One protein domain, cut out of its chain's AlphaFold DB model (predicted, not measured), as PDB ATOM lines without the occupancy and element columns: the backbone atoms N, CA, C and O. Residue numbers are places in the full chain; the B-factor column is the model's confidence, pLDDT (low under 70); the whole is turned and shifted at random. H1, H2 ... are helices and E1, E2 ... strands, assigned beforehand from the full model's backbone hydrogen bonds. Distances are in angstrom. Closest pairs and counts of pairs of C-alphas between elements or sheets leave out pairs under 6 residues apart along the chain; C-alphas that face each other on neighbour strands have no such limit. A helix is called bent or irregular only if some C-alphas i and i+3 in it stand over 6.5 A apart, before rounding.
ATOM      1  N   VAL A  16      16.577  31.250 -22.391       91.88
ATOM      2  CA  VAL A  16      16.550  30.858 -23.801       91.88
ATOM      3  C   VAL A  16      17.138  31.981 -24.643       91.88
ATOM      4  O   VAL A  16      16.552  33.046 -24.825       91.88
ATOM      5  N   LYS A  17      18.310  31.734 -25.229       92.31
ATOM      6  CA  LYS A  17      19.025  32.720 -26.042       92.31
ATOM      7  C   LYS A  17      19.047  32.336 -27.509       92.31
ATOM      8  O   LYS A  17      19.728  31.399 -27.927       92.31
ATOM      9  N   ALA A  18      18.377  33.148 -28.320       92.50
ATOM     10  CA  ALA A  18      18.492  33.063 -29.767       92.50
ATOM     11  C   ALA A  18      19.909  33.451 -30.229       92.50
ATOM     12  O   ALA A  18      20.432  34.526 -29.915       92.50
ATOM     13  N   ARG A  19      20.521  32.579 -31.027       93.62
ATOM     14  CA  ARG A  19      21.806  32.777 -31.696       93.62
ATOM     15  C   ARG A  19      21.573  33.132 -33.151       93.62
ATOM     16  O   ARG A  19      21.321  32.250 -33.965       93.62
ATOM     17  N   GLN A  20      21.685  34.410 -33.494       92.94
ATOM     18  CA  GLN A  20      21.509  34.822 -34.881       92.94
ATOM     19  C   GLN A  20      22.641  34.270 -35.767       92.94
ATOM     20  O   GLN A  20      23.809  34.599 -35.553       92.94
ATOM     21  N   VAL A  21      22.289  33.444 -36.754       94.19
ATOM     22  CA  VAL A  21      23.206  32.768 -37.684       94.19
ATOM     23  C   VAL A  21      22.706  32.879 -39.135       94.19
ATOM     24  O   VAL A  21      21.502  33.020 -39.351       94.19
ATOM     25  N   PRO A  22      23.595  32.801 -40.146       91.25
ATOM     26  CA  PRO A  22      23.184  32.810 -41.554       91.25
ATOM     27  C   PRO A  22      22.374  31.576 -41.969       91.25
ATOM     28  O   PRO A  22      21.492  31.685 -42.811       91.25
ATOM     29  N   ASN A  23      22.667  30.416 -41.375       92.69
ATOM     30  CA  ASN A  23      21.986  29.154 -41.642       92.69
ATOM     31  C   ASN A  23      21.648  28.458 -40.316       92.69
ATOM     32  O   ASN A  23      22.550  28.136 -39.545       92.69
ATOM     33  N   ALA A  24      20.360  28.248 -40.046       93.31
ATOM     34  CA  ALA A  24      19.882  27.601 -38.822       93.31
ATOM     35  C   ALA A  24      20.166  26.085 -38.762       93.31
ATOM     36  O   ALA A  24      20.319  25.555 -37.665       93.31
ATOM     37  N   ASP A  25      20.278  25.408 -39.911       92.06
ATOM     38  CA  ASP A  25      20.548  23.962 -40.007       92.06
ATOM     39  C   ASP A  25      22.048  23.650 -39.890       92.06
ATOM     40  O   ASP A  25      22.447  22.568 -39.469       92.06
ATOM     41  N   ARG A  26      22.895  24.617 -40.264       90.00
ATOM     42  CA  ARG A  26      24.360  24.560 -40.135       90.00
ATOM     43  C   ARG A  26      24.855  25.821 -39.427       90.00
ATOM     44  O   ARG A  26      25.418  26.710 -40.075       90.00
ATOM     45  N   PRO A  27      24.599  25.950 -38.114       88.19
ATOM     46  CA  PRO A  27      24.887  27.172 -37.385       88.19
ATOM     47  C   PRO A  27      26.393  27.429 -37.308       88.19
ATOM     48  O   PRO A  27      27.124  26.742 -36.599       88.19
ATOM     49  N   GLY A  28      26.849  28.466 -38.010       88.56
ATOM     50  CA  GLY A  28      28.217  28.965 -37.897       88.56
ATOM     51  C   GLY A  28      28.496  29.671 -36.564       88.56
ATOM     52  O   GLY A  28      27.674  29.697 -35.640       88.56
ATOM     53  N   ALA A  29      29.673  30.292 -36.470       92.25
ATOM     54  CA  ALA A  29      30.027  31.127 -35.329       92.25
ATOM     55  C   ALA A  29      29.095  32.349 -35.221       92.25
ATOM     56  O   ALA A  29      28.757  32.989 -36.215       92.25
ATOM     57  N   SER A  30      28.695  32.691 -33.998       95.00
ATOM     58  CA  SER A  30      27.871  33.865 -33.700       95.00
ATOM     59  C   SER A  30      28.323  34.518 -32.395       95.00
ATOM     60  O   SER A  30      29.028  33.905 -31.599       95.00
ATOM     61  N   VAL A  31      27.872  35.743 -32.130       96.06
ATOM     62  CA  VAL A  31      28.076  36.404 -30.831       96.06
ATOM     63  C   VAL A  31      26.806  36.297 -30.002       96.06
ATOM     64  O   VAL A  31      25.719  36.599 -30.494       96.06
ATOM     65  N   VAL A  32      26.949  35.919 -28.736       95.62
ATOM     66  CA  VAL A  32      25.850  35.824 -27.775       95.62
ATOM     67  C   VAL A  32      26.002  36.905 -26.717       95.62
ATOM     68  O   VAL A  32      27.075  37.079 -26.147       95.62
ATOM     69  N   THR A  33      24.924  37.641 -26.452       94.88
ATOM     70  CA  THR A  33      24.855  38.540 -25.296       94.88
ATOM     71  C   THR A  33      24.444  37.734 -24.073       94.88
ATOM     72  O   THR A  33      23.349  37.174 -24.046       94.88
ATOM     73  N   LEU A  34      25.308  37.692 -23.060       93.94
ATOM     74  CA  LEU A  34      25.047  36.958 -21.828       93.94
ATOM     75  C   LEU A  34      24.044  37.719 -20.959       93.94
ATOM     76  O   LEU A  34      22.991  37.192 -20.612       93.94
ATOM     77  N   PHE A  35      24.348  38.977 -20.651       92.00
ATOM     78  CA  PHE A  35      23.500  39.869 -19.862       92.00
ATOM     79  C   PHE A  35      23.967  41.321 -20.032       92.00
ATOM     80  O   PHE A  35      24.993  41.587 -20.671       92.00
ATOM     81  N   THR A  36      23.178  42.268 -19.512       93.44
ATOM     82  CA  THR A  36      23.404  43.704 -19.715       93.44
ATOM     83  C   THR A  36      23.345  44.521 -18.418       93.44
ATOM     84  O   THR A  36      22.422  45.321 -18.246       93.44
ATOM     85  N   PRO A  37      24.267  44.295 -17.470       94.62
ATOM     86  CA  PRO A  37      24.280  45.015 -16.209       94.62
ATOM     87  C   PRO A  37      24.833  46.428 -16.429       94.62
ATOM     88  O   PRO A  37      25.825  46.632 -17.137       94.62
ATOM     89  N   GLU A  38      24.226  47.417 -15.791       95.81
ATOM     90  CA  GLU A  38      24.789  48.765 -15.735       95.81
ATOM     91  C   GLU A  38      25.865  48.829 -14.635       95.81
ATOM     92  O   GLU A  38      25.733  48.139 -13.620       95.81
ATOM     93  N   PRO A  39      26.949  49.600 -14.825       97.19
ATOM     94  CA  PRO A  39      27.951  49.783 -13.782       97.19
ATOM     95  C   PRO A  39      27.366  50.606 -12.630       97.19
ATOM     96  O   PRO A  39      26.525  51.485 -12.833       97.19
ATOM     97  N   THR A  40      27.817  50.313 -11.413       97.69
ATOM     98  CA  THR A  40      27.297  50.924 -10.176       97.69
ATOM     99  C   THR A  40      28.346  51.735  -9.419       97.69
ATOM    100  O   THR A  40      28.061  52.230  -8.334       97.69
ATOM    101  N   ILE A  41      29.566  51.827  -9.950       98.19
ATOM    102  CA  ILE A  41      30.698  52.558  -9.370       98.19
ATOM    103  C   ILE A  41      31.417  53.326 -10.487       98.19
ATOM    104  O   ILE A  41      31.379  52.925 -11.656       98.19
ATOM    105  N   GLY A  42      32.112  54.398 -10.106       98.19
ATOM    106  CA  GLY A  42      32.962  55.204 -10.978       98.19
ATOM    107  C   GLY A  42      32.233  56.410 -11.554       98.19
ATOM    108  O   GLY A  42      31.060  56.641 -11.255       98.19
ATOM    109  N   ILE A  43      32.931  57.148 -12.418       98.44
ATOM    110  CA  ILE A  43      32.444  58.386 -13.053       98.44
ATOM    111  C   ILE A  43      31.070  58.191 -13.705       98.44
ATOM    112  O   ILE A  43      30.201  59.055 -13.590       98.44
ATOM    113  N   TYR A  44      30.836  57.030 -14.329       98.12
ATOM    114  CA  TYR A  44      29.538  56.666 -14.903       98.12
ATOM    115  C   TYR A  44      28.364  56.851 -13.934       98.12
ATOM    116  O   TYR A  44      27.277  57.267 -14.342       98.12
ATOM    117  N   THR A  45      28.577  56.525 -12.661       97.56
ATOM    118  CA  THR A  45      27.558  56.576 -11.613       97.56
ATOM    119  C   THR A  45      27.616  57.889 -10.843       97.56
ATOM    120  O   THR A  45      26.573  58.499 -10.640       97.56
ATOM    121  N   THR A  46      28.806  58.338 -10.433       98.19
ATOM    122  CA  THR A  46      28.967  59.515  -9.562       98.19
ATOM    123  C   THR A  46      28.703  60.831 -10.286       98.19
ATOM    124  O   THR A  46      28.163  61.753  -9.687       98.19
ATOM    125  N   GLU A  47      29.048  60.918 -11.571       97.94
ATOM    126  CA  GLU A  47      28.873  62.127 -12.394       97.94
ATOM    127  C   GLU A  47      27.827  61.935 -13.502       97.94
ATOM    128  O   GLU A  47      27.382  62.880 -14.155       97.94
ATOM    129  N   GLY A  48      27.391  60.691 -13.692       97.31
ATOM    130  CA  GLY A  48      26.334  60.324 -14.614       97.31
ATOM    131  C   GLY A  48      26.818  60.012 -16.029       97.31
ATOM    132  O   GLY A  48      27.892  60.394 -16.491       97.31
ATOM    133  N   VAL A  49      25.952  59.312 -16.765       96.94
ATOM    134  CA  VAL A  49      26.246  58.802 -18.113       96.94
ATOM    135  C   VAL A  49      26.610  59.895 -19.123       96.94
ATOM    136  O   VAL A  49      27.388  59.649 -20.038       96.94
ATOM    137  N   VAL A  50      26.047  61.099 -18.983       97.06
ATOM    138  CA  VAL A  50      26.322  62.211 -19.903       97.06
ATOM    139  C   VAL A  50      27.773  62.647 -19.759       97.06
ATOM    140  O   VAL A  50      28.480  62.719 -20.761       97.06
ATOM    141  N   GLU A  51      28.222  62.868 -18.525       97.44
ATOM    142  CA  GLU A  51      29.593  63.284 -18.243       97.44
ATOM    143  C   GLU A  51      30.595  62.185 -18.600       97.44
ATOM    144  O   GLU A  51      31.596  62.438 -19.268       97.44
ATOM    145  N   PHE A  52      30.264  60.930 -18.292       98.38
ATOM    146  CA  PHE A  52      31.051  59.781 -18.729       98.38
ATOM    147  C   PHE A  52      31.281  59.756 -20.252       98.38
ATOM    148  O   PHE A  52      32.408  59.551 -20.702       98.38
ATOM    149  N   ILE A  53      30.242  59.995 -21.066       97.94
ATOM    150  CA  ILE A  53      30.379  60.024 -22.533       97.94
ATOM    151  C   ILE A  53      31.166  61.256 -22.991       97.94
ATOM    152  O   ILE A  53      31.907  61.161 -23.966       97.94
ATOM    153  N   ARG A  54      31.035  62.404 -22.319       97.25
ATOM    154  CA  ARG A  54      31.834  63.596 -22.646       97.25
ATOM    155  C   ARG A  54      33.326  63.367 -22.401       97.25
ATOM    156  O   ARG A  54      34.131  63.818 -23.207       97.25
ATOM    157  N   ARG A  55      33.683  62.632 -21.343       97.88
ATOM    158  CA  ARG A  55      35.080  62.312 -20.995       97.88
ATOM    159  C   ARG A  55      35.691  61.216 -21.851       97.88
ATOM    160  O   ARG A  55      36.825  61.348 -22.297       97.88
ATOM    161  N   TYR A  56      34.958  60.121 -22.038       98.44
ATOM    162  CA  TYR A  56      35.513  58.879 -22.589       98.44
ATOM    163  C   TYR A  56      34.906  58.471 -23.930       98.44
ATOM    164  O   TYR A  56      35.325  57.477 -24.525       98.44
ATOM    165  N   GLY A  57      33.888  59.190 -24.402       97.69
ATOM    166  CA  GLY A  57      33.284  58.972 -25.707       97.69
ATOM    167  C   GLY A  57      34.096  59.585 -26.846       97.69
ATOM    168  O   GLY A  57      35.072  60.301 -26.654       97.69
ATOM    169  N   TYR A  58      33.663  59.293 -28.065       97.88
ATOM    170  CA  TYR A  58      34.278  59.757 -29.303       97.88
ATOM    171  C   TYR A  58      33.204  60.171 -30.314       97.88
ATOM    172  O   TYR A  58      32.055  59.719 -30.247       97.88
ATOM    173  N   ALA A  59      33.575  61.035 -31.263       97.00
ATOM    174  CA  ALA A  59      32.686  61.499 -32.325       97.00
ATOM    175  C   ALA A  59      32.140  60.338 -33.175       97.00
ATOM    176  O   ALA A  59      32.759  59.280 -33.305       97.00
ATOM    177  N   ASP A  60      30.956  60.509 -33.758       96.25
ATOM    178  CA  ASP A  60      30.384  59.484 -34.629       96.25
ATOM    179  C   ASP A  60      31.266  59.199 -35.853       96.25
ATOM    180  O   ASP A  60      31.633  60.088 -36.612       96.25
ATOM    181  N   THR A  61      31.583  57.920 -36.067       93.06
ATOM    182  CA  THR A  61      32.469  57.483 -37.157       93.06
ATOM    183  C   THR A  61      31.722  57.226 -38.468       93.06
ATOM    184  O   THR A  61      32.294  56.664 -39.396       93.06
ATOM    185  N   ARG A  62      30.422  57.541 -38.535       93.25
ATOM    186  CA  ARG A  62      29.576  57.411 -39.732       93.25
ATOM    187  C   ARG A  62      28.983  58.760 -40.155       93.25
ATOM    188  O   ARG A  62      27.983  58.779 -40.866       93.25
ATOM    189  N   GLY A  63      29.565  59.867 -39.689       91.38
ATOM    190  CA  GLY A  63      29.176  61.221 -40.087       91.38
ATOM    191  C   GLY A  63      27.846  61.704 -39.507       91.38
ATOM    192  O   GLY A  63      27.260  62.644 -40.034       91.38
ATOM    193  N   ARG A  64      27.323  61.075 -38.444       93.12
ATOM    194  CA  ARG A  64      26.124  61.600 -37.776       93.12
ATOM    195  C   ARG A  64      26.507  62.772 -36.885       93.12
ATOM    196  O   ARG A  64      27.184  62.585 -35.875       93.12
ATOM    197  N   ASN A  65      26.026  63.951 -37.255       94.00
ATOM    198  CA  ASN A  65      26.241  65.179 -36.503       94.00
ATOM    199  C   ASN A  65      25.625  65.113 -35.100       94.00
ATOM    200  O   ASN A  65      24.707  64.332 -34.837       94.00
ATOM    201  N   ASP A  66      26.140  65.970 -34.217       95.69
ATOM    202  CA  ASP A  66      25.600  66.217 -32.877       95.69
ATOM    203  C   ASP A  66      25.457  64.952 -32.007       95.69
ATOM    204  O   ASP A  66      24.476  64.747 -31.278       95.69
ATOM    205  N   ARG A  67      26.453  64.063 -32.123       97.19
ATOM    206  CA  ARG A  67      26.476  62.768 -31.450       97.19
ATOM    207  C   ARG A  67      27.871  62.335 -31.004       97.19
ATOM    208  O   ARG A  67      28.833  62.372 -31.767       97.19
ATOM    209  N   LEU A  68      27.924  61.788 -29.794       98.00
ATOM    210  CA  LEU A  68      29.063  61.077 -29.227       98.00
ATOM    211  C   LEU A  68      28.674  59.619 -29.016       98.00
ATOM    212  O   LEU A  68      27.518  59.280 -28.746       98.00
ATOM    213  N   ASN A  69      29.660  58.746 -29.141       98.25
ATOM    214  CA  ASN A  69      29.523  57.320 -28.929       98.25
ATOM    215  C   ASN A  69      30.520  56.857 -27.880       98.25
ATOM    216  O   ASN A  69      31.644  57.336 -27.820       98.25
ATOM    217  N   PHE A  70      30.118  55.862 -27.110       98.38
ATOM    218  CA  PHE A  70      31.015  55.069 -26.300       98.38
ATOM    219  C   PHE A  70      30.755  53.599 -26.625       98.38
ATOM    220  O   PHE A  70      29.703  53.035 -26.311       98.38
ATOM    221  N   GLY A  71      31.710  53.007 -27.332       96.44
ATOM    222  CA  GLY A  71      31.613  51.662 -27.872       96.44
ATOM    223  C   GLY A  71      32.980  51.070 -28.190       96.44
ATOM    224  O   GLY A  71      34.005  51.744 -28.079       96.44
ATOM    225  N   GLY A  72      32.982  49.802 -28.590       95.75
ATOM    226  CA  GLY A  72      34.196  49.026 -28.840       95.75
ATOM    227  C   GLY A  72      34.208  47.731 -28.040       95.75
ATOM    228  O   GLY A  72      33.431  47.572 -27.111       95.75
ATOM    229  N   ILE A  73      35.090  46.803 -28.406       98.06
ATOM    230  CA  ILE A  73      35.254  45.542 -27.680       98.06
ATOM    231  C   ILE A  73      36.370  45.715 -26.656       98.06
ATOM    232  O   ILE A  73      37.509  46.000 -27.025       98.06
ATOM    233  N   TYR A  74      36.051  45.477 -25.389       98.69
ATOM    234  CA  TYR A  74      37.003  45.504 -24.289       98.69
ATOM    235  C   TYR A  74      37.178  44.096 -23.728       98.69
ATOM    236  O   TYR A  74      36.216  43.456 -23.301       98.69
ATOM    237  N   ARG A  75      38.419  43.613 -23.724       98.50
ATOM    238  CA  ARG A  75      38.809  42.320 -23.151       98.50
ATOM    239  C   ARG A  75      39.753  42.571 -21.984       98.50
ATOM    240  O   ARG A  75      40.546  43.510 -22.045       98.50
ATOM    241  N   ALA A  76      39.671  41.732 -20.953       97.00
ATOM    242  CA  ALA A  76      40.643  41.768 -19.869       97.00
ATOM    243  C   ALA A  76      42.050  41.487 -20.416       97.00
ATOM    244  O   ALA A  76      42.202  40.828 -21.450       97.00
ATOM    245  N   ASN A  77      43.073  41.996 -19.726       91.69
ATOM    246  CA  ASN A  77      44.481  41.788 -20.080       91.69
ATOM    247  C   ASN A  77      44.851  42.272 -21.499       91.69
ATOM    248  O   ASN A  77      45.807  41.783 -22.104       91.69
ATOM    249  N   LYS A  78      44.086  43.219 -22.060       97.31
ATOM    250  CA  LYS A  78      44.405  43.895 -23.323       97.31
ATOM    251  C   LYS A  78      44.728  45.373 -23.085       97.31
ATOM    252  O   LYS A  78      44.260  45.939 -22.095       97.31
ATOM    253  N   PRO A  79      45.509  46.003 -23.985       97.56
ATOM    254  CA  PRO A  79      45.763  47.438 -23.928       97.56
ATOM    255  C   PRO A  79      44.473  48.264 -23.930       97.56
ATOM    256  O   PRO A  79      43.409  47.789 -24.334       97.56
ATOM    257  N   ALA A  80      44.591  49.526 -23.518       98.31
ATOM    258  CA  ALA A  80      43.488  50.474 -23.576       98.31
ATOM    259  C   ALA A  80      42.926  50.604 -24.999       98.31
ATOM    260  O   ALA A  80      43.659  50.625 -25.989       98.31
ATOM    261  N   HIS A  81      41.603  50.705 -25.104       98.38
ATOM    262  CA  HIS A  81      40.926  50.847 -26.381       98.38
ATOM    263  C   HIS A  81      41.243  52.219 -26.991       98.38
ATOM    264  O   HIS A  81      40.962  53.263 -26.404       98.38
ATOM    265  N   HIS A  82      41.787  52.213 -28.208       97.19
ATOM    266  CA  HIS A  82      42.389  53.383 -28.853       97.19
ATOM    267  C   HIS A  82      41.488  54.632 -28.959       97.19
ATOM    268  O   HIS A  82      42.002  55.743 -28.981       97.19
ATOM    269  N   ARG A  83      40.156  54.476 -29.021       97.31
ATOM    270  CA  ARG A  83      39.217  55.618 -29.108       97.31
ATOM    271  C   ARG A  83      38.803  56.203 -27.766       97.31
ATOM    272  O   ARG A  83      38.369  57.343 -27.732       97.31
ATOM    273  N   THR A  84      38.848  55.412 -26.701       98.19
ATOM    274  CA  THR A  84      38.293  55.804 -25.394       98.19
ATOM    275  C   THR A  84      39.373  55.966 -24.335       98.19
ATOM    276  O   THR A  84      39.122  56.557 -23.292       98.19
ATOM    277  N   GLY A  85      40.573  55.427 -24.577       98.31
ATOM    278  CA  GLY A  85      41.667  55.423 -23.609       98.31
ATOM    279  C   GLY A  85      41.406  54.539 -22.386       98.31
ATOM    280  O   GLY A  85      42.203  54.563 -21.453       98.31
ATOM    281  N   LEU A  86      40.317  53.759 -22.386       98.69
ATOM    282  CA  LEU A  86      39.938  52.894 -21.272       98.69
ATOM    283  C   LEU A  86      40.386  51.454 -21.503       98.69
ATOM    284  O   LEU A  86      40.289  50.933 -22.617       98.69
ATOM    285  N   ARG A  87      40.804  50.780 -20.435       98.50
ATOM    286  CA  ARG A  87      41.117  49.343 -20.428       98.50
ATOM    287  C   ARG A  87      40.219  48.593 -19.453       98.50
ATOM    288  O   ARG A  87      39.843  49.143 -18.421       98.50
ATOM    289  N   LEU A  88      39.888  47.345 -19.783       98.69
ATOM    290  CA  LEU A  88      39.109  46.473 -18.904       98.69
ATOM    291  C   LEU A  88      40.047  45.720 -17.965       98.69
ATOM    292  O   LEU A  88      40.944  45.010 -18.420       98.69
ATOM    293  N   VAL A  89      39.806  45.851 -16.669       97.94
ATOM    294  CA  VAL A  89      40.548  45.173 -15.608       97.94
ATOM    295  C   VAL A  89      39.596  44.265 -14.847       97.94
ATOM    296  O   VAL A  89      38.448  44.621 -14.589       97.94
ATOM    297  N   LEU A  90      40.076  43.069 -14.521       97.75
ATOM    298  CA  LEU A  90      39.388  42.145 -13.636       97.75
ATOM    299  C   LEU A  90      40.105  42.169 -12.287       97.75
ATOM    300  O   LEU A  90      41.121  41.502 -12.111       97.75
ATOM    301  N   ASP A  91      39.590  42.978 -11.372       97.88
ATOM    302  CA  ASP A  91      40.188  43.211 -10.064       97.88
ATOM    303  C   ASP A  91      39.637  42.231  -9.021       97.88
ATOM    304  O   ASP A  91      38.434  41.965  -8.964       97.88
ATOM    305  N   GLY A  92      40.523  41.674  -8.195       97.38
ATOM    306  CA  GLY A  92      40.155  40.731  -7.139       97.38
ATOM    307  C   GLY A  92      39.827  39.303  -7.598       97.38
ATOM    308  O   GLY A  92      39.235  38.565  -6.816       97.38
ATOM    309  N   PHE A  93      40.188  38.880  -8.817       98.06
ATOM    310  CA  PHE A  93      40.086  37.478  -9.266       98.06
ATOM    311  C   PHE A  93      41.467  36.826  -9.394       98.06
ATOM    312  O   PHE A  93      42.355  37.358 -10.057       98.06
ATOM    313  N   ASN A  94      41.634  35.634  -8.821       96.44
ATOM    314  CA  ASN A  94      42.844  34.833  -8.962       96.44
ATOM    315  C   ASN A  94      42.611  33.707  -9.982       96.44
ATOM    316  O   ASN A  94      41.939  32.718  -9.691       96.44
ATOM    317  N   ALA A  95      43.198  33.836 -11.174       92.19
ATOM    318  CA  ALA A  95      42.987  32.881 -12.262       92.19
ATOM    319  C   ALA A  95      43.491  31.459 -11.948       92.19
ATOM    320  O   ALA A  95      42.845  30.489 -12.353       92.19
ATOM    321  N   GLY A  96      44.590  31.334 -11.192       92.50
ATOM    322  CA  GLY A  96      45.192  30.044 -10.838       92.50
ATOM    323  C   GLY A  96      44.317  29.205  -9.905       92.50
ATOM    324  O   GLY A  96      44.190  28.002 -10.092       92.50
ATOM    325  N   THR A  97      43.653  29.844  -8.938       94.75
ATOM    326  CA  THR A  97      42.793  29.156  -7.954       94.75
ATOM    327  C   THR A  97      41.302  29.226  -8.286       94.75
ATOM    328  O   THR A  97      40.516  28.466  -7.733       94.75
ATOM    329  N   GLY A  98      40.885  30.152  -9.154       92.88
ATOM    330  CA  GLY A  98      39.473  30.450  -9.415       92.88
ATOM    331  C   GLY A  98      38.766  31.211  -8.285       92.88
ATOM    332  O   GLY A  98      37.565  31.465  -8.393       92.88
ATOM    333  N   LYS A  99      39.481  31.590  -7.215       96.50
ATOM    334  CA  LYS A  99      38.932  32.375  -6.100       96.50
ATOM    335  C   LYS A  99      38.777  33.844  -6.490       96.50
ATOM    336  O   LYS A  99      39.577  34.382  -7.257       96.50
ATOM    337  N   TYR A 100      37.773  34.502  -5.919       97.00
ATOM    338  CA  TYR A 100      37.524  35.929  -6.091       97.00
ATOM    339  C   TYR A 100      37.189  36.610  -4.764       97.00
ATOM    340  O   TYR A 100      36.586  36.005  -3.881       97.00
ATOM    341  N   SER A 101      37.586  37.875  -4.638       97.25
ATOM    342  CA  SER A 101      37.289  38.723  -3.483       97.25
ATOM    343  C   SER A 101      35.816  39.133  -3.454       97.25
ATOM    344  O   SER A 101      35.226  39.422  -4.496       97.25
ATOM    345  N   SER A 102      35.236  39.257  -2.258       94.44
ATOM    346  CA  SER A 102      33.898  39.835  -2.061       94.44
ATOM    347  C   SER A 102      33.816  41.310  -2.474       94.44
ATOM    348  O   SER A 102      32.740  41.787  -2.830       94.44
ATOM    349  N   THR A 103      34.949  42.016  -2.474       96.06
ATOM    350  CA  THR A 103      35.081  43.417  -2.903       96.06
ATOM    351  C   THR A 103      35.589  43.571  -4.340       96.06
ATOM    352  O   THR A 103      35.773  44.694  -4.800       96.06
ATOM    353  N   GLY A 104      35.815  42.463  -5.054       98.19
ATOM    354  CA  GLY A 104      36.324  42.487  -6.424       98.19
ATOM    355  C   GLY A 104      35.317  43.045  -7.434       98.19
ATOM    356  O   GLY A 104      34.106  43.117  -7.181       98.19
ATOM    357  N   ALA A 105      35.818  43.440  -8.603       98.50
ATOM    358  CA  ALA A 105      35.007  44.045  -9.650       98.50
ATOM    359  C   ALA A 105      35.600  43.847 -11.050       98.50
ATOM    360  O   ALA A 105      36.809  43.734 -11.242       98.50
ATOM    361  N   ILE A 106      34.729  43.895 -12.057       98.62
ATOM    362  CA  ILE A 106      35.153  44.215 -13.424       98.62
ATOM    363  C   ILE A 106      35.180  45.741 -13.531       98.62
ATOM    364  O   ILE A 106      34.196  46.389 -13.184       98.62
ATOM    365  N   GLN A 107      36.278  46.324 -14.001       98.62
ATOM    366  CA  GLN A 107      36.485  47.773 -14.022       98.62
ATOM    367  C   GLN A 107      36.909  48.254 -15.409       98.62
ATOM    368  O   GLN A 107      37.653  47.577 -16.116       98.62
ATOM    369  N   LEU A 108      36.461  49.445 -15.790       98.69
ATOM    370  CA  LEU A 108      37.065  50.252 -16.840       98.69
ATOM    371  C   LEU A 108      37.920  51.330 -16.185       98.69
ATOM    372  O   LEU A 108      37.391  52.206 -15.498       98.69
ATOM    373  N   LEU A 109      39.225  51.262 -16.428       98.69
ATOM    374  CA  LEU A 109      40.200  52.218 -15.916       98.69
ATOM    375  C   LEU A 109      40.720  53.099 -17.042       98.69
ATOM    376  O   LEU A 109      40.998  52.602 -18.139       98.69
ATOM    377  N   ASP A 110      40.871  54.390 -16.764       98.31
ATOM    378  CA  ASP A 110      41.557  55.304 -17.672       98.31
ATOM    379  C   ASP A 110      43.085  55.238 -17.514       98.31
ATOM    380  O   ASP A 110      43.627  54.419 -16.772       98.31
ATOM    381  N   LYS A 111      43.807  56.084 -18.252       96.81
ATOM    382  CA  LYS A 111      45.279  56.124 -18.239       96.81
ATOM    383  C   LYS A 111      45.902  56.545 -16.899       96.81
ATOM    384  O   LYS A 111      47.110  56.408 -16.746       96.81
ATOM    385  N   LYS A 112      45.116  57.127 -15.989       97.81
ATOM    386  CA  LYS A 112      45.523  57.534 -14.635       97.81
ATOM    387  C   LYS A 112      44.992  56.565 -13.575       97.81
ATOM    388  O   LYS A 112      45.027  56.887 -12.393       97.81
ATOM    389  N   ASP A 113      44.463  55.423 -14.004       97.94
ATOM    390  CA  ASP A 113      43.855  54.395 -13.160       97.94
ATOM    391  C   ASP A 113      42.617  54.873 -12.399       97.94
ATOM    392  O   ASP A 113      42.191  54.269 -11.418       97.94
ATOM    393  N   ILE A 114      41.976  55.929 -12.908       98.12
ATOM    394  CA  ILE A 114      40.691  56.383 -12.394       98.12
ATOM    395  C   ILE A 114      39.607  55.426 -12.892       98.12
ATOM    396  O   ILE A 114      39.545  55.074 -14.077       98.12
ATOM    397  N   VAL A 115      38.722  55.025 -11.977       98.62
ATOM    398  CA  VAL A 115      37.585  54.149 -12.274       98.62
ATOM    399  C   VAL A 115      36.528  54.923 -13.060       98.62
ATOM    400  O   VAL A 115      35.703  55.654 -12.506       98.62
ATOM    401  N   ALA A 116      36.520  54.725 -14.375       98.62
ATOM    402  CA  ALA A 116      35.527  55.314 -15.264       98.62
ATOM    403  C   ALA A 116      34.152  54.650 -15.074       98.62
ATOM    404  O   ALA A 116      33.121  55.324 -15.044       98.62
ATOM    405  N   ALA A 117      34.140  53.325 -14.925       98.62
ATOM    406  CA  ALA A 117      32.956  52.521 -14.645       98.62
ATOM    407  C   ALA A 117      33.369  51.191 -14.007       98.62
ATOM    408  O   ALA A 117      34.378  50.615 -14.409       98.62
ATOM    409  N   ALA A 118      32.589  50.665 -13.067       98.50
ATOM    410  CA  ALA A 118      32.848  49.345 -12.502       98.50
ATOM    411  C   ALA A 118      31.578  48.568 -12.136       98.50
ATOM    412  O   ALA A 118      30.539  49.134 -11.784       98.50
ATOM    413  N   TRP A 119      31.706  47.244 -12.208       98.38
ATOM    414  CA  TRP A 119      30.694  46.252 -11.873       98.38
ATOM    415  C   TRP A 119      31.214  45.360 -10.740       98.38
ATOM    416  O   TRP A 119      32.013  44.452 -10.998       98.38
ATOM    417  N   PRO A 120      30.774  45.592  -9.493       98.25
ATOM    418  CA  PRO A 120      31.117  44.731  -8.366       98.25
ATOM    419  C   PRO A 120      30.695  43.281  -8.604       98.25
ATOM    420  O   PRO A 120      29.599  43.021  -9.113       98.25
ATOM    421  N   PHE A 121      31.524  42.329  -8.180       97.75
ATOM    422  CA  PHE A 121      31.240  40.900  -8.324       97.75
ATOM    423  C   PHE A 121      29.935  40.485  -7.659       97.75
ATOM    424  O   PHE A 121      29.189  39.724  -8.261       97.75
ATOM    425  N   ALA A 122      29.612  41.035  -6.484       94.62
ATOM    426  CA  ALA A 122      28.345  40.762  -5.807       94.62
ATOM    427  C   ALA A 122      27.136  41.044  -6.720       94.62
ATOM    428  O   ALA A 122      26.287  40.180  -6.912       94.62
ATOM    429  N   LYS A 123      27.119  42.207  -7.386       92.75
ATOM    430  CA  LYS A 123      26.030  42.590  -8.301       92.75
ATOM    431  C   LYS A 123      26.001  41.735  -9.563       92.75
ATOM    432  O   LYS A 123      24.931  41.349 -10.022       92.75
ATOM    433  N   LEU A 124      27.165  41.424 -10.132       94.81
ATOM    434  CA  LEU A 124      27.246  40.544 -11.299       94.81
ATOM    435  C   LEU A 124      26.777  39.123 -10.971       94.81
ATOM    436  O   LEU A 124      26.085  38.514 -11.781       94.81
ATOM    437  N   MET A 125      27.122  38.615  -9.789       92.12
ATOM    438  CA  MET A 125      26.743  37.287  -9.321       92.12
ATOM    439  C   MET A 125      25.229  37.165  -9.137       92.12
ATOM    440  O   MET A 125      24.666  36.157  -9.560       92.12
ATOM    441  N   ASP A 126      24.566  38.192  -8.594       86.31
ATOM    442  CA  ASP A 126      23.101  38.232  -8.474       86.31
ATOM    443  C   ASP A 126      22.433  38.084  -9.849       86.31
ATOM    444  O   ASP A 126      21.542  37.259 -10.041       86.31
ATOM    445  N   HIS A 127      22.914  38.823 -10.856       83.75
ATOM    446  CA  HIS A 127      22.415  38.698 -12.228       83.75
ATOM    447  C   HIS A 127      22.744  37.344 -12.865       83.75
ATOM    448  O   HIS A 127      21.943  36.810 -13.634       83.75
ATOM    449  N   TRP A 128      23.932  36.810 -12.584       87.00
ATOM    450  CA  TRP A 128      24.419  35.573 -13.178       87.00
ATOM    451  C   TRP A 128      23.637  34.361 -12.675       87.00
ATOM    452  O   TRP A 128      23.127  33.595 -13.490       87.00
ATOM    453  N   LYS A 129      23.470  34.224 -11.354       80.19
ATOM    454  CA  LYS A 129      22.783  33.080 -10.735       80.19
ATOM    455  C   LYS A 129      21.323  32.972 -11.158       80.19
ATOM    456  O   LYS A 129      20.865  31.874 -11.451       80.19
ATOM    457  N   VAL A 130      20.605  34.096 -11.222       73.25
ATOM    458  CA  VAL A 130      19.179  34.065 -11.572       73.25
ATOM    459  C   VAL A 130      18.972  33.684 -13.040       73.25
ATOM    460  O   VAL A 130      18.011  32.992 -13.345       73.25
ATOM    461  N   LYS A 131      19.866  34.099 -13.947       73.06
ATOM    462  CA  LYS A 131      19.667  33.903 -15.393       73.06
ATOM    463  C   LYS A 131      20.362  32.683 -15.973       73.06
ATOM    464  O   LYS A 131      19.855  32.093 -16.909       73.06
ATOM    465  N   HIS A 132      21.543  32.322 -15.489       78.12
ATOM    466  CA  HIS A 132      22.408  31.391 -16.220       78.12
ATOM    467  C   HIS A 132      22.512  30.008 -15.600       78.12
ATOM    468  O   HIS A 132      23.208  29.186 -16.178       78.12
ATOM    469  N   ALA A 133      21.811  29.713 -14.497       79.69
ATOM    470  CA  ALA A 133      21.826  28.380 -13.881       79.69
ATOM    471  C   ALA A 133      21.612  27.253 -14.914       79.69
ATOM    472  O   ALA A 133      22.375  26.285 -14.928       79.69
ATOM    473  N   HIS A 134      20.660  27.455 -15.835       88.31
ATOM    474  CA  HIS A 134      20.471  26.645 -17.037       88.31
ATOM    475  C   HIS A 134      20.248  27.565 -18.242       88.31
ATOM    476  O   HIS A 134      19.474  28.523 -18.162       88.31
ATOM    477  N   ALA A 135      20.906  27.281 -19.365       93.00
ATOM    478  CA  ALA A 135      20.774  28.080 -20.580       93.00
ATOM    479  C   ALA A 135      20.614  27.215 -21.831       93.00
ATOM    480  O   ALA A 135      21.331  26.236 -22.029       93.00
ATOM    481  N   ALA A 136      19.700  27.623 -22.706       95.19
ATOM    482  CA  ALA A 136      19.479  27.019 -24.011       95.19
ATOM    483  C   ALA A 136      19.840  28.018 -25.113       95.19
ATOM    484  O   ALA A 136      19.281  29.111 -25.198       95.19
ATOM    485  N   PHE A 137      20.766  27.643 -25.992       95.25
ATOM    486  CA  PHE A 137      21.208  28.474 -27.105       95.25
ATOM    487  C   PHE A 137      20.655  27.938 -28.421       95.25
ATOM    488  O   PHE A 137      21.137  26.936 -28.954       95.25
ATOM    489  N   VAL A 138      19.665  28.641 -28.964       96.19
ATOM    490  CA  VAL A 138      18.882  28.202 -30.124       96.19
ATOM    491  C   VAL A 138      19.359  28.935 -31.378       96.19
ATOM    492  O   VAL A 138      19.254  30.164 -31.423       96.19
ATOM    493  N   PRO A 139      19.873  28.254 -32.417       96.31
ATOM    494  CA  PRO A 139      20.153  28.892 -33.698       96.31
ATOM    495  C   PRO A 139      18.912  29.585 -34.260       96.31
ATOM    496  O   PRO A 139      17.829  29.013 -34.281       96.31
ATOM    497  N   SER A 140      19.064  30.814 -34.738       95.44
ATOM    498  CA  SER A 140      17.985  31.596 -35.334       95.44
ATOM    499  C   SER A 140      18.477  32.258 -36.613       95.44
ATOM    500  O   SER A 140      19.488  32.958 -36.622       95.44
ATOM    501  N   GLN A 141      17.758  32.050 -37.705       94.94
ATOM    502  CA  GLN A 141      18.011  32.658 -39.000       94.94
ATOM    503  C   GLN A 141      16.876  33.628 -39.308       94.94
ATOM    504  O   GLN A 141      15.709  33.244 -39.338       94.94
ATOM    505  N   ALA A 142      17.223  34.891 -39.538       93.25
ATOM    506  CA  ALA A 142      16.260  35.916 -39.920       93.25
ATOM    507  C   ALA A 142      16.261  36.088 -41.442       93.25
ATOM    508  O   ALA A 142      17.327  36.287 -42.029       93.25
ATOM    509  N   SER A 143      15.080  36.084 -42.057       89.44
ATOM    510  CA  SER A 143      14.900  36.571 -43.422       89.44
ATOM    511  C   SER A 143      14.582  38.063 -43.398       89.44
ATOM    512  O   SER A 143      13.829  38.544 -42.547       89.44
ATOM    513  N   LYS A 144      15.200  38.809 -44.316       85.12
ATOM    514  CA  LYS A 144      14.948  40.244 -44.523       85.12
ATOM    515  C   LYS A 144      14.308  40.534 -45.883       85.12
ATOM    516  O   LYS A 144      14.147  41.699 -46.229       85.12
ATOM    517  N   THR A 145      14.006  39.500 -46.665       84.62
ATOM    518  CA  THR A 145      13.308  39.632 -47.945       84.62
ATOM    519  C   THR A 145      11.806  39.616 -47.682       84.62
ATOM    520  O   THR A 145      11.286  38.599 -47.228       84.62
ATOM    521  N   GLY A 146      11.122  40.729 -47.952       87.00
ATOM    522  CA  GLY A 146       9.698  40.884 -47.648       87.00
ATOM    523  C   GLY A 146       9.439  41.093 -46.155       87.00
ATOM    524  O   GLY A 146      10.190  41.797 -45.474       87.00
ATOM    525  N   GLU A 147       8.365  40.493 -45.643       90.25
ATOM    526  CA  GLU A 147       8.053  40.546 -44.217       90.25
ATOM    527  C   GLU A 147       9.123  39.847 -43.374       90.25
ATOM    528  O   GLU A 147       9.757  38.869 -43.778       90.25
ATOM    529  N   ARG A 148       9.344  40.363 -42.164       90.38
ATOM    530  CA  ARG A 148      10.407  39.860 -41.296       90.38
ATOM    531  C   ARG A 148      10.033  38.496 -40.727       90.38
ATOM    532  O   ARG A 148       9.236  38.403 -39.799       90.38
ATOM    533  N   GLN A 149      10.690  37.459 -41.228       93.75
ATOM    534  CA  GLN A 149      10.484  36.074 -40.808       93.75
ATOM    535  C   GLN A 149      11.696  35.533 -40.046       93.75
ATOM    536  O   GLN A 149      12.834  35.965 -40.257       93.75
ATOM    537  N   TYR A 150      11.452  34.554 -39.174       93.50
ATOM    538  CA  TYR A 150      12.489  33.856 -38.421       93.50
ATOM    539  C   TYR A 150      12.309  32.349 -38.536       93.50
ATOM    540  O   TYR A 150      11.199  31.838 -38.421       93.50
ATOM    541  N   ARG A 151      13.426  31.646 -38.700       93.88
ATOM    542  CA  ARG A 151      13.523  30.189 -38.650       93.88
ATOM    543  C   ARG A 151      14.469  29.797 -37.525       93.88
ATOM    544  O   ARG A 151      15.542  30.387 -37.409       93.88
ATOM    545  N   TYR A 152      14.095  28.813 -36.719       95.25
ATOM    546  CA  TYR A 152      14.913  28.325 -35.609       95.25
ATOM    547  C   TYR A 152      15.476  26.942 -35.929       95.25
ATOM    548  O   TYR A 152      14.790  26.115 -36.524       95.25
ATOM    549  N   GLY A 153      16.742  26.723 -35.585       94.25
ATOM    550  CA  GLY A 153      17.427  25.453 -35.808       94.25
ATOM    551  C   GLY A 153      17.085  24.448 -34.719       94.25
ATOM    552  O   GLY A 153      16.923  24.825 -33.558       94.25
ATOM    553  N   ARG A 154      17.007  23.167 -35.090       94.38
ATOM    554  CA  ARG A 154      16.648  22.082 -34.165       94.38
ATOM    555  C   ARG A 154      17.780  21.651 -33.233       94.38
ATOM    556  O   ARG A 154      17.507  21.160 -32.149       94.38
ATOM    557  N   SER A 155      19.037  21.863 -33.624       93.94
ATOM    558  CA  SER A 155      20.205  21.551 -32.793       93.94
ATOM    559  C   SER A 155      20.451  22.662 -31.774       93.94
ATOM    560  O   SER A 155      21.036  23.701 -32.094       93.94
ATOM    561  N   ILE A 156      19.992  22.444 -30.544       94.88
ATOM    562  CA  ILE A 156      20.075  23.404 -29.439       94.88
ATOM    563  C   ILE A 156      21.236  23.015 -28.528       94.88
ATOM    564  O   ILE A 156      21.328  21.871 -28.092       94.88
ATOM    565  N   LEU A 157      22.109  23.972 -28.208       95.88
ATOM    566  CA  LEU A 157      23.130  23.778 -27.178       95.88
ATOM    567  C   LEU A 157      22.518  24.085 -25.809       95.88
ATOM    568  O   LEU A 157      22.099  25.217 -25.570       95.88
ATOM    569  N   LEU A 158      22.502  23.099 -24.921       95.75
ATOM    570  CA  LEU A 158      22.140  23.253 -23.517       95.75
ATOM    571  C   LEU A 158      23.411  23.373 -22.679       95.75
ATOM    572  O   LEU A 158      24.357  22.618 -22.901       95.75
ATOM    573  N   GLY A 159      23.425  24.313 -21.738       95.06
ATOM    574  CA  GLY A 159      24.485  24.493 -20.751       95.06
ATOM    575  C   GLY A 159      23.917  24.496 -19.335       95.06
ATOM    576  O   GLY A 159      22.916  25.167 -19.077       95.06
ATOM    577  N   GLU A 160      24.562  23.760 -18.434       92.94
ATOM    578  CA  GLU A 160      24.157  23.611 -17.030       92.94
ATOM    579  C   GLU A 160      25.360  23.791 -16.096       92.94
ATOM    580  O   GLU A 160      26.504  23.530 -16.480       92.94
ATOM    581  N   GLY A 161      25.115  24.258 -14.870       89.88
ATOM    582  CA  GLY A 161      26.179  24.491 -13.886       89.88
ATOM    583  C   GLY A 161      27.010  25.737 -14.205       89.88
ATOM    584  O   GLY A 161      28.235  25.685 -14.341       89.88
ATOM    585  N   ALA A 162      26.340  26.880 -14.378       87.12
ATOM    586  CA  ALA A 162      26.994  28.161 -14.637       87.12
ATOM    587  C   ALA A 162      27.584  28.782 -13.363       87.12
ATOM    588  O   ALA A 162      27.105  29.799 -12.858       87.12
ATOM    589  N   GLU A 163      28.663  28.199 -12.855       91.75
ATOM    590  CA  GLU A 163      29.390  28.756 -11.718       91.75
ATOM    591  C   GLU A 163      29.977  30.138 -12.038       91.75
ATOM    592  O   GLU A 163      30.588  30.358 -13.089       91.75
ATOM    593  N   PHE A 164      29.844  31.094 -11.114       94.44
ATOM    594  CA  PHE A 164      30.306  32.470 -11.344       94.44
ATOM    595  C   PHE A 164      31.827  32.552 -11.569       94.44
ATOM    596  O   PHE A 164      32.309  33.377 -12.345       94.44
ATOM    597  N   SER A 165      32.598  31.643 -10.966       94.69
ATOM    598  CA  SER A 165      34.045  31.528 -11.187       94.69
ATOM    599  C   SER A 165      34.399  31.158 -12.634       94.69
ATOM    600  O   SER A 165      35.410  31.642 -13.149       94.69
ATOM    601  N   ARG A 166      33.558  30.374 -13.330       95.31
ATOM    602  CA  ARG A 166      33.715  30.074 -14.767       95.31
ATOM    603  C   ARG A 166      33.509  31.323 -15.610       95.31
ATOM    604  O   ARG A 166      34.303  31.590 -16.509       95.31
ATOM    605  N   PHE A 167      32.505  32.135 -15.271       96.50
ATOM    606  CA  PHE A 167      32.298  33.438 -15.903       96.50
ATOM    607  C   PHE A 167      33.518  34.355 -15.721       96.50
ATOM    608  O   PHE A 167      34.043  34.865 -16.711       96.50
ATOM    609  N   LEU A 168      34.023  34.518 -14.493       97.75
ATOM    610  CA  LEU A 168      35.200  35.357 -14.233       97.75
ATOM    611  C   LEU A 168      36.453  34.836 -14.946       97.75
ATOM    612  O   LEU A 168      37.201  35.622 -15.529       97.75
ATOM    613  N   ARG A 169      36.655  33.513 -14.983       97.75
ATOM    614  CA  ARG A 169      37.735  32.890 -15.757       97.75
ATOM    615  C   ARG A 169      37.604  33.191 -17.248       97.75
ATOM    616  O   ARG A 169      38.578  33.594 -17.877       97.75
ATOM    617  N   ALA A 170      36.402  33.077 -17.808       98.00
ATOM    618  CA  ALA A 170      36.157  33.395 -19.209       98.00
ATOM    619  C   ALA A 170      36.359  34.893 -19.519       98.00
ATOM    620  O   ALA A 170      36.807  35.225 -20.618       98.00
ATOM    621  N   VAL A 171      36.085  35.799 -18.571       98.38
ATOM    622  CA  VAL A 171      36.447  37.227 -18.678       98.38
ATOM    623  C   VAL A 171      37.966  37.400 -18.669       98.38
ATOM    624  O   VAL A 171      38.498  38.069 -19.552       98.38
ATOM    625  N   HIS A 172      38.667  36.776 -17.718       98.38
ATOM    626  CA  HIS A 172      40.128  36.828 -17.588       98.38
ATOM    627  C   HIS A 172      40.852  36.343 -18.856       98.38
ATOM    628  O   HIS A 172      41.794  36.977 -19.330       98.38
ATOM    629  N   GLU A 173      40.383  35.237 -19.433       97.56
ATOM    630  CA  GLU A 173      40.888  34.662 -20.689       97.56
ATOM    631  C   GLU A 173      40.472  35.474 -21.927       97.56
ATOM    632  O   GLU A 173      40.874  35.176 -23.051       97.56
ATOM    633  N   GLY A 174      39.637  36.498 -21.742       97.75
ATOM    634  CA  GLY A 174      39.124  37.338 -22.809       97.75
ATOM    635  C   GLY A 174      38.127  36.633 -23.724       97.75
ATOM    636  O   GLY A 174      37.869  37.160 -24.799       97.75
ATOM    637  N   LYS A 175      37.556  35.482 -23.344       98.12
ATOM    638  CA  LYS A 175      36.454  34.815 -24.067       98.12
ATOM    639  C   LYS A 175      35.157  35.607 -23.924       98.12
ATOM    640  O   LYS A 175      34.472  35.871 -24.916       98.12
ATOM    641  N   VAL A 176      34.873  36.048 -22.698       98.38
ATOM    642  CA  VAL A 176      33.830  37.029 -22.392       98.38
ATOM    643  C   VAL A 176      34.427  38.426 -22.450       98.38
ATOM    644  O   VAL A 176      35.526  38.673 -21.959       98.38
ATOM    645  N   TYR A 177      33.696  39.350 -23.059       98.69
ATOM    646  CA  TYR A 177      34.142  40.719 -23.268       98.69
ATOM    647  C   TYR A 177      33.008  41.715 -23.064       98.69
ATOM    648  O   TYR A 177      31.829  41.382 -23.204       98.69
ATOM    649  N   TYR A 178      33.388  42.947 -22.748       98.62
ATOM    650  CA  TYR A 178      32.466  44.064 -22.652       98.62
ATOM    651  C   TYR A 178      32.325  44.737 -24.026       98.62
ATOM    652  O   TYR A 178      33.323  45.050 -24.674       98.62
ATOM    653  N   ASP A 179      31.089  44.911 -24.489       98.19
ATOM    654  CA  ASP A 179      30.725  45.472 -25.800       98.19
ATOM    655  C   ASP A 179      29.643  46.555 -25.624       98.19
ATOM    656  O   ASP A 179      28.449  46.308 -25.844       98.19
ATOM    657  N   PRO A 180      30.020  47.745 -25.122       97.62
ATOM    658  CA  PRO A 180      29.106  48.857 -24.956       97.62
ATOM    659  C   PRO A 180      28.628  49.398 -26.302       97.62
ATOM    660  O   PRO A 180      29.363  49.475 -27.285       97.62
ATOM    661  N   GLY A 181      27.381  49.854 -26.319       96.12
ATOM    662  CA  GLY A 181      26.797  50.605 -27.430       96.12
ATOM    663  C   GLY A 181      26.105  51.863 -26.929       96.12
ATOM    664  O   GLY A 181      24.943  52.104 -27.262       96.12
ATOM    665  N   ILE A 182      26.795  52.609 -26.068       97.19
ATOM    666  CA  ILE A 182      26.274  53.811 -25.427       97.19
ATOM    667  C   ILE A 182      26.430  54.984 -26.398       97.19
ATOM    668  O   ILE A 182      27.416  55.085 -27.129       97.19
ATOM    669  N   LYS A 183      25.450  55.884 -26.433       97.31
ATOM    670  CA  LYS A 183      25.532  57.107 -27.238       97.31
ATOM    671  C   LYS A 183      24.866  58.286 -26.555       97.31
ATOM    672  O   LYS A 183      23.945  58.096 -25.765       97.31
ATOM    673  N   LEU A 184      25.305  59.481 -26.919       97.56
ATOM    674  CA  LEU A 184      24.716  60.755 -26.535       97.56
ATOM    675  C   LEU A 184      24.336  61.503 -27.810       97.56
ATOM    676  O   LEU A 184      25.199  61.725 -28.653       97.56
ATOM    677  N   GLU A 185      23.063  61.848 -27.964       97.31
ATOM    678  CA  GLU A 185      22.528  62.585 -29.119       97.31
ATOM    679  C   GLU A 185      22.009  63.951 -28.648       97.31
ATOM    680  O   GLU A 185      21.528  64.059 -27.517       97.31
ATOM    681  N   GLY A 186      22.076  64.988 -29.487       96.00
ATOM    682  CA  GLY A 186      21.588  66.319 -29.107       96.00
ATOM    683  C   GLY A 186      22.570  67.092 -28.221       96.00
ATOM    684  O   GLY A 186      22.144  67.716 -27.252       96.00
ATOM    685  N   ILE A 187      23.878  66.986 -28.462       93.56
ATOM    686  CA  ILE A 187      24.937  67.493 -27.569       93.56
ATOM    687  C   ILE A 187      24.950  69.014 -27.498       93.56
ATOM    688  O   ILE A 187      25.186  69.566 -26.424       93.56
ATOM    689  N   SER A 188      24.719  69.658 -28.638       92.25
ATOM    690  CA  SER A 188      24.624  71.109 -28.785       92.25
ATOM    691  C   SER A 188      23.346  71.685 -28.170       92.25
ATOM    692  O   SER A 188      23.245  72.890 -27.962       92.25
ATOM    693  N   THR A 189      22.369  70.834 -27.842       91.50
ATOM    694  CA  THR A 189      21.125  71.250 -27.189       91.50
ATOM    695  C   THR A 189      21.301  71.352 -25.672       91.50
ATOM    696  O   THR A 189      22.113  70.649 -25.074       91.50
ATOM    697  N   GLY A 190      20.452  72.140 -25.006       89.69
ATOM    698  CA  GLY A 190      20.407  72.192 -23.537       89.69
ATOM    699  C   GLY A 190      19.904  70.904 -22.857       89.69
ATOM    700  O   GLY A 190      19.829  70.861 -21.632       89.69
ATOM    701  N   LYS A 191      19.516  69.865 -23.617       92.31
ATOM    702  CA  LYS A 191      18.951  68.605 -23.097       92.31
ATOM    703  C   LYS A 191      19.466  67.384 -23.883       92.31
ATOM    704  O   LYS A 191      18.682  66.738 -24.588       92.31
ATOM    705  N   PRO A 192      20.761  67.041 -23.772       94.62
ATOM    706  CA  PRO A 192      21.329  65.901 -24.483       94.62
ATOM    707  C   PRO A 192      20.709  64.577 -24.008       94.62
ATOM    708  O   PRO A 192      20.437  64.380 -22.823       94.62
ATOM    709  N   LYS A 193      20.478  63.647 -24.943       96.38
ATOM    710  CA  LYS A 193      19.729  62.401 -24.716       96.38
ATOM    711  C   LYS A 193      20.651  61.181 -24.769       96.38
ATOM    712  O   LYS A 193      21.074  60.786 -25.862       96.38
ATOM    713  N   PRO A 194      20.968  60.548 -23.625       96.25
ATOM    714  CA  PRO A 194      21.757  59.326 -23.619       96.25
ATOM    715  C   PRO A 194      20.907  58.108 -24.014       96.25
ATOM    716  O   PRO A 194      19.761  57.967 -23.590       96.25
ATOM    717  N   LYS A 195      21.490  57.170 -24.769       96.12
ATOM    718  CA  LYS A 195      20.989  55.792 -24.893       96.12
ATOM    719  C   LYS A 195      22.031  54.834 -24.338       96.12
ATOM    720  O   LYS A 195      23.167  54.820 -24.810       96.12
ATOM    721  N   LYS A 196      21.627  54.048 -23.341       95.00
ATOM    722  CA  LYS A 196      22.482  53.108 -22.611       95.00
ATOM    723  C   LYS A 196      22.413  51.718 -23.233       95.00
ATOM    724  O   LYS A 196      21.362  51.296 -23.719       95.00
ATOM    725  N   ARG A 197      23.549  51.029 -23.237       93.44
ATOM    726  CA  ARG A 197      23.693  49.637 -23.670       93.44
ATOM    727  C   ARG A 197      25.025  49.121 -23.149       93.44
ATOM    728  O   ARG A 197      26.056  49.323 -23.785       93.44
ATOM    729  N   SER A 198      24.978  48.473 -21.998       95.44
ATOM    730  CA  SER A 198      26.127  47.872 -21.333       95.44
ATOM    731  C   SER A 198      26.045  46.355 -21.503       95.44
ATOM    732  O   SER A 198      25.230  45.737 -20.836       95.44
ATOM    733  N   GLN A 199      26.775  45.742 -22.444       96.62
ATOM    734  CA  GLN A 199      26.610  44.311 -22.765       96.62
ATOM    735  C   GLN A 199      27.874  43.507 -22.468       96.62
ATOM    736  O   GLN A 199      28.942  43.842 -22.971       96.62
ATOM    737  N   PHE A 200      27.732  42.395 -21.744       97.69
ATOM    738  CA  PHE A 200      28.748  41.343 -21.706       97.69
ATOM    739  C   PHE A 200      28.397  40.265 -22.726       97.69
ATOM    740  O   PHE A 200      27.259  39.781 -22.781       97.69
ATOM    741  N   ARG A 201      29.360  39.919 -23.580       97.75
ATOM    742  CA  ARG A 201      29.150  39.041 -24.733       97.75
ATOM    743  C   ARG A 201      30.241  37.985 -24.828       97.75
ATOM    744  O   ARG A 201      31.329  38.154 -24.290       97.75
ATOM    745  N   VAL A 202      29.932  36.903 -25.530       97.75
ATOM    746  CA  VAL A 202      30.822  35.761 -25.752       97.75
ATOM    747  C   VAL A 202      30.648  35.242 -27.176       97.75
ATOM    748  O   VAL A 202      29.567  35.351 -27.766       97.75
ATOM    749  N   GLY A 203      31.716  34.695 -27.756       97.44
ATOM    750  CA  GLY A 203      31.618  33.954 -29.009       97.44
ATOM    751  C   GLY A 203      30.938  32.605 -28.783       97.44
ATOM    752  O   GLY A 203      31.179  31.943 -27.781       97.44
ATOM    753  N   SER A 204      30.114  32.149 -29.723       95.19
ATOM    754  CA  SER A 204      29.385  30.884 -29.576       95.19
ATOM    755  C   SER A 204      30.288  29.664 -29.406       95.19
ATOM    756  O   SER A 204      29.892  28.697 -28.768       95.19
ATOM    757  N   LYS A 205      31.498  29.717 -29.971       95.62
ATOM    758  CA  LYS A 205      32.522  28.673 -29.833       95.62
ATOM    759  C   LYS A 205      33.062  28.538 -28.403       95.62
ATOM    760  O   LYS A 205      33.593  27.495 -28.061       95.62
ATOM    761  N   ASP A 206      32.923  29.588 -27.595       97.25
ATOM    762  CA  ASP A 206      33.455  29.668 -26.234       97.25
ATOM    763  C   ASP A 206      32.351  29.483 -25.175       97.25
ATOM    764  O   ASP A 206      32.620  29.603 -23.982       97.25
ATOM    765  N   LEU A 207      31.107  29.192 -25.586       95.62
ATOM    766  CA  LEU A 207      29.974  29.019 -24.665       95.62
ATOM    767  C   LEU A 207      30.212  27.900 -23.656       95.62
ATOM    768  O   LEU A 207      29.870  28.058 -22.489       95.62
ATOM    769  N   THR A 208      30.847  26.807 -24.076       95.38
ATOM    770  CA  THR A 208      31.136  25.658 -23.207       95.38
ATOM    771  C   THR A 208      32.065  26.007 -22.046       95.38
ATOM    772  O   THR A 208      32.025  25.341 -21.020       95.38
ATOM    773  N   ALA A 209      32.852  27.084 -22.145       96.31
ATOM    774  CA  ALA A 209      33.706  27.538 -21.049       96.31
ATOM    775  C   ALA A 209      32.915  28.125 -19.864       96.31
ATOM    776  O   ALA A 209      33.478  28.292 -18.783       96.31
ATOM    777  N   LEU A 210      31.636  28.466 -20.061       95.75
ATOM    778  CA  LEU A 210      30.791  29.117 -19.054       95.75
ATOM    779  C   LEU A 210      30.020  28.135 -18.171       95.75
ATOM    780  O   LEU A 210      29.526  28.541 -17.122       95.75
ATOM    781  N   TYR A 211      29.924  26.874 -18.583       95.19
ATOM    782  CA  TYR A 211      29.079  25.862 -17.956       95.19
ATOM    783  C   TYR A 211      29.927  24.689 -17.468       95.19
ATOM    784  O   TYR A 211      31.069  24.499 -17.896       95.19
ATOM    785  N   GLU A 212      29.392  23.925 -16.526       94.25
ATOM    786  CA  GLU A 212      29.996  22.683 -16.063       94.25
ATOM    787  C   GLU A 212      29.805  21.569 -17.084       94.25
ATOM    788  O   GLU A 212      30.759  20.865 -17.412       94.25
ATOM    789  N   SER A 213      28.596  21.467 -17.637       95.44
ATOM    790  CA  SER A 213      28.279  20.529 -18.703       95.44
ATOM    791  C   SER A 213      27.561  21.224 -19.854       95.44
ATOM    792  O   SER A 213      26.806  22.186 -19.679       95.44
ATOM    793  N   CYS A 214      27.815  20.731 -21.063       95.88
ATOM    794  CA  CYS A 214      27.112  21.151 -22.262       95.88
ATOM    795  C   CYS A 214      26.746  19.938 -23.108       95.88
ATOM    796  O   CYS A 214      27.555  19.029 -23.271       95.88
ATOM    797  N   ARG A 215      25.555  19.962 -23.705       96.00
ATOM    798  CA  ARG A 215      25.125  18.955 -24.682       96.00
ATOM    799  C   ARG A 215      24.319  19.594 -25.797       96.00
ATOM    800  O   ARG A 215      23.674  20.620 -25.593       96.00
ATOM    801  N   ILE A 216      24.353  18.978 -26.971       95.12
ATOM    802  CA  ILE A 216      23.476  19.350 -28.079       95.12
ATOM    803  C   ILE A 216      22.272  18.415 -28.047       95.12
ATOM    804  O   ILE A 216      22.445  17.203 -27.965       95.12
ATOM    805  N   VAL A 217      21.072  18.982 -28.109       94.44
ATOM    806  CA  VAL A 217      19.818  18.229 -28.228       94.44
ATOM    807  C   VAL A 217      19.137  18.557 -29.548       94.44
ATOM    808  O   VAL A 217      19.254  19.680 -30.047       94.44
ATOM    809  N   ASP A 218      18.424  17.583 -30.107       93.69
ATOM    810  CA  ASP A 218      17.495  17.818 -31.207       93.69
ATOM    811  C   ASP A 218      16.113  18.144 -30.630       93.69
ATOM    812  O   ASP A 218      15.459  17.294 -30.026       93.69
ATOM    813  N   ALA A 219      15.669  19.383 -30.830       88.44
ATOM    814  CA  ALA A 219      14.378  19.883 -30.364       88.44
ATOM    815  C   ALA A 219      13.165  19.125 -30.931       88.44
ATOM    816  O   ALA A 219      12.065  19.270 -30.405       88.44
TER     817      ALA A 219
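Overview. This is residues 16 to 219 of the 226 residues of the protein "MvaI_BcnI domain-containing protein" of mine drainage metagenome (UniProt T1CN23). The body is flat, with a small sheet, E2 E13 E10, in the middle, helices H4 and H5 over one of its faces, and three further sheets round it. Toward one end is the strongly twisted branched sheet of E1, E7, E8, E9 and E14; toward the other are the sheet E3 E11 E12, crossed by H2, and the meander E4 E5 E6, from which H3 leads back to E7. The printed part has 204 residues with five named helices and fourteen named strands, in the order E1 E2 H1 H2 E3 E4 E5 E6 H3 E7 E8 E9 H4 E10 E11 E12 E13 H5 E14. The class is mixed, helices and strands; the three-stranded sheets are antiparallel and the branched one is mixed. The whole is compact, with a radius of gyration of the C-alphas of 18.5 A and spans of 53 by 52 by 27 A.

Along the chain. Begin in the branched sheet: find C-alpha 16 at (16.550, 30.858, -23.801), where E1 starts, residues 16 to 20. E7, residues 134 to 143, is 28.7 A long; E8 is residues 149 to 152, E9 residues 155 to 160 at 16.4 A, and E14 residues 213 to 218 at 16.7 A, ending at C-alpha 218, (17.495, 17.818, -31.207). Look next at E2, residues 31 to 35, E13, residues 200 to 203, and E10, residues 176 to 178. E3 is residues 67 to 71, E11 residues 181 to 185 and E12 residues 193 to 195. In the meander, E4 is residues 87 to 93 at 16.3 A, E5 residues 100 to 109 at 19.2 A, and E6 residues 115 to 120. The helices are H1, residues 43 to 46, H2, 48 to 56, H3, 121 to 132, 15.2 A long from C-alpha 121 at (31.240, 40.900, -8.324), H4, 164 to 172, and H5, 204 to 210.

Arrangement. Start at E7: E1 lies on one side of it, parallel, with N 17 and O 136 2.8 A apart; E8 and E9 lie on the other side, antiparallel, with N 141 and O 151 at 2.8 A and N 135 and O 159 at 2.9 A. E14 is the antiparallel neighbour of E9, N 158 to O 215 being 2.8 A. H5 is on this sheet at a height of 8.8 A, over E9 and along the strands at 14 degrees on the local plane; the closest C-alphas of H5 and E9 are those of Thr 208 and Gly 159, 7.2 A. H5 is irregular, with C-alphas 205 and 208 7.4 A apart. Moving on, E13 pairs with E2, N 32 to O 202 2.8 A, and with E10, N 177 to O 201 2.9 A. H3, H4 and H5 on one face of that sheet make two layers, helices over a sheet. H4 and H5 touch at Arg 166 and Leu 210, C-alphas 5.3 A apart, opposite ways at a steep tilt of 49 degrees. E10 runs on into E11 at 9 degrees; E11 pairs with E3, N 70 to O 182 2.8 A, and in a hairpin with E12, N 195 to O 183 2.8 A. H2 is on this sheet at a height of 8.8 A, across the strands at 84 degrees to E3 on the local plane; Ile 53 and Phe 70 are its closest C-alphas to E3, 6.3 A. H1 and H2 touch only at the corner, closest at C-alphas 44 and 52, 5.2 A, and H1 only grazes the meander. In that meander, each strand the antiparallel neighbour of the one before, N 89 and O 107 are 2.8 A apart, as are N 108 and O 117; E5 bends by 88 degrees at residue 103. H3 and H4 on one face of the meander make two layers again. Every O i to N i+4 pair is within hydrogen-bond range in H2 and H4, against 7 of 8 in H3 and 0 of 3 in H5, where 3 of 4 O i to N i+3 pairs are; H1 is too short for such a pair.

Size, cuts and confidence. The C-alphas of Gly 190 and Asp 218, the two farthest apart, are 55.0 A from each other. The printed part has no cut. The link from E3 to E4, residues 72 to 86, is long. The mean pLDDT of the printed part is 94.9, and no printed residue is under 70.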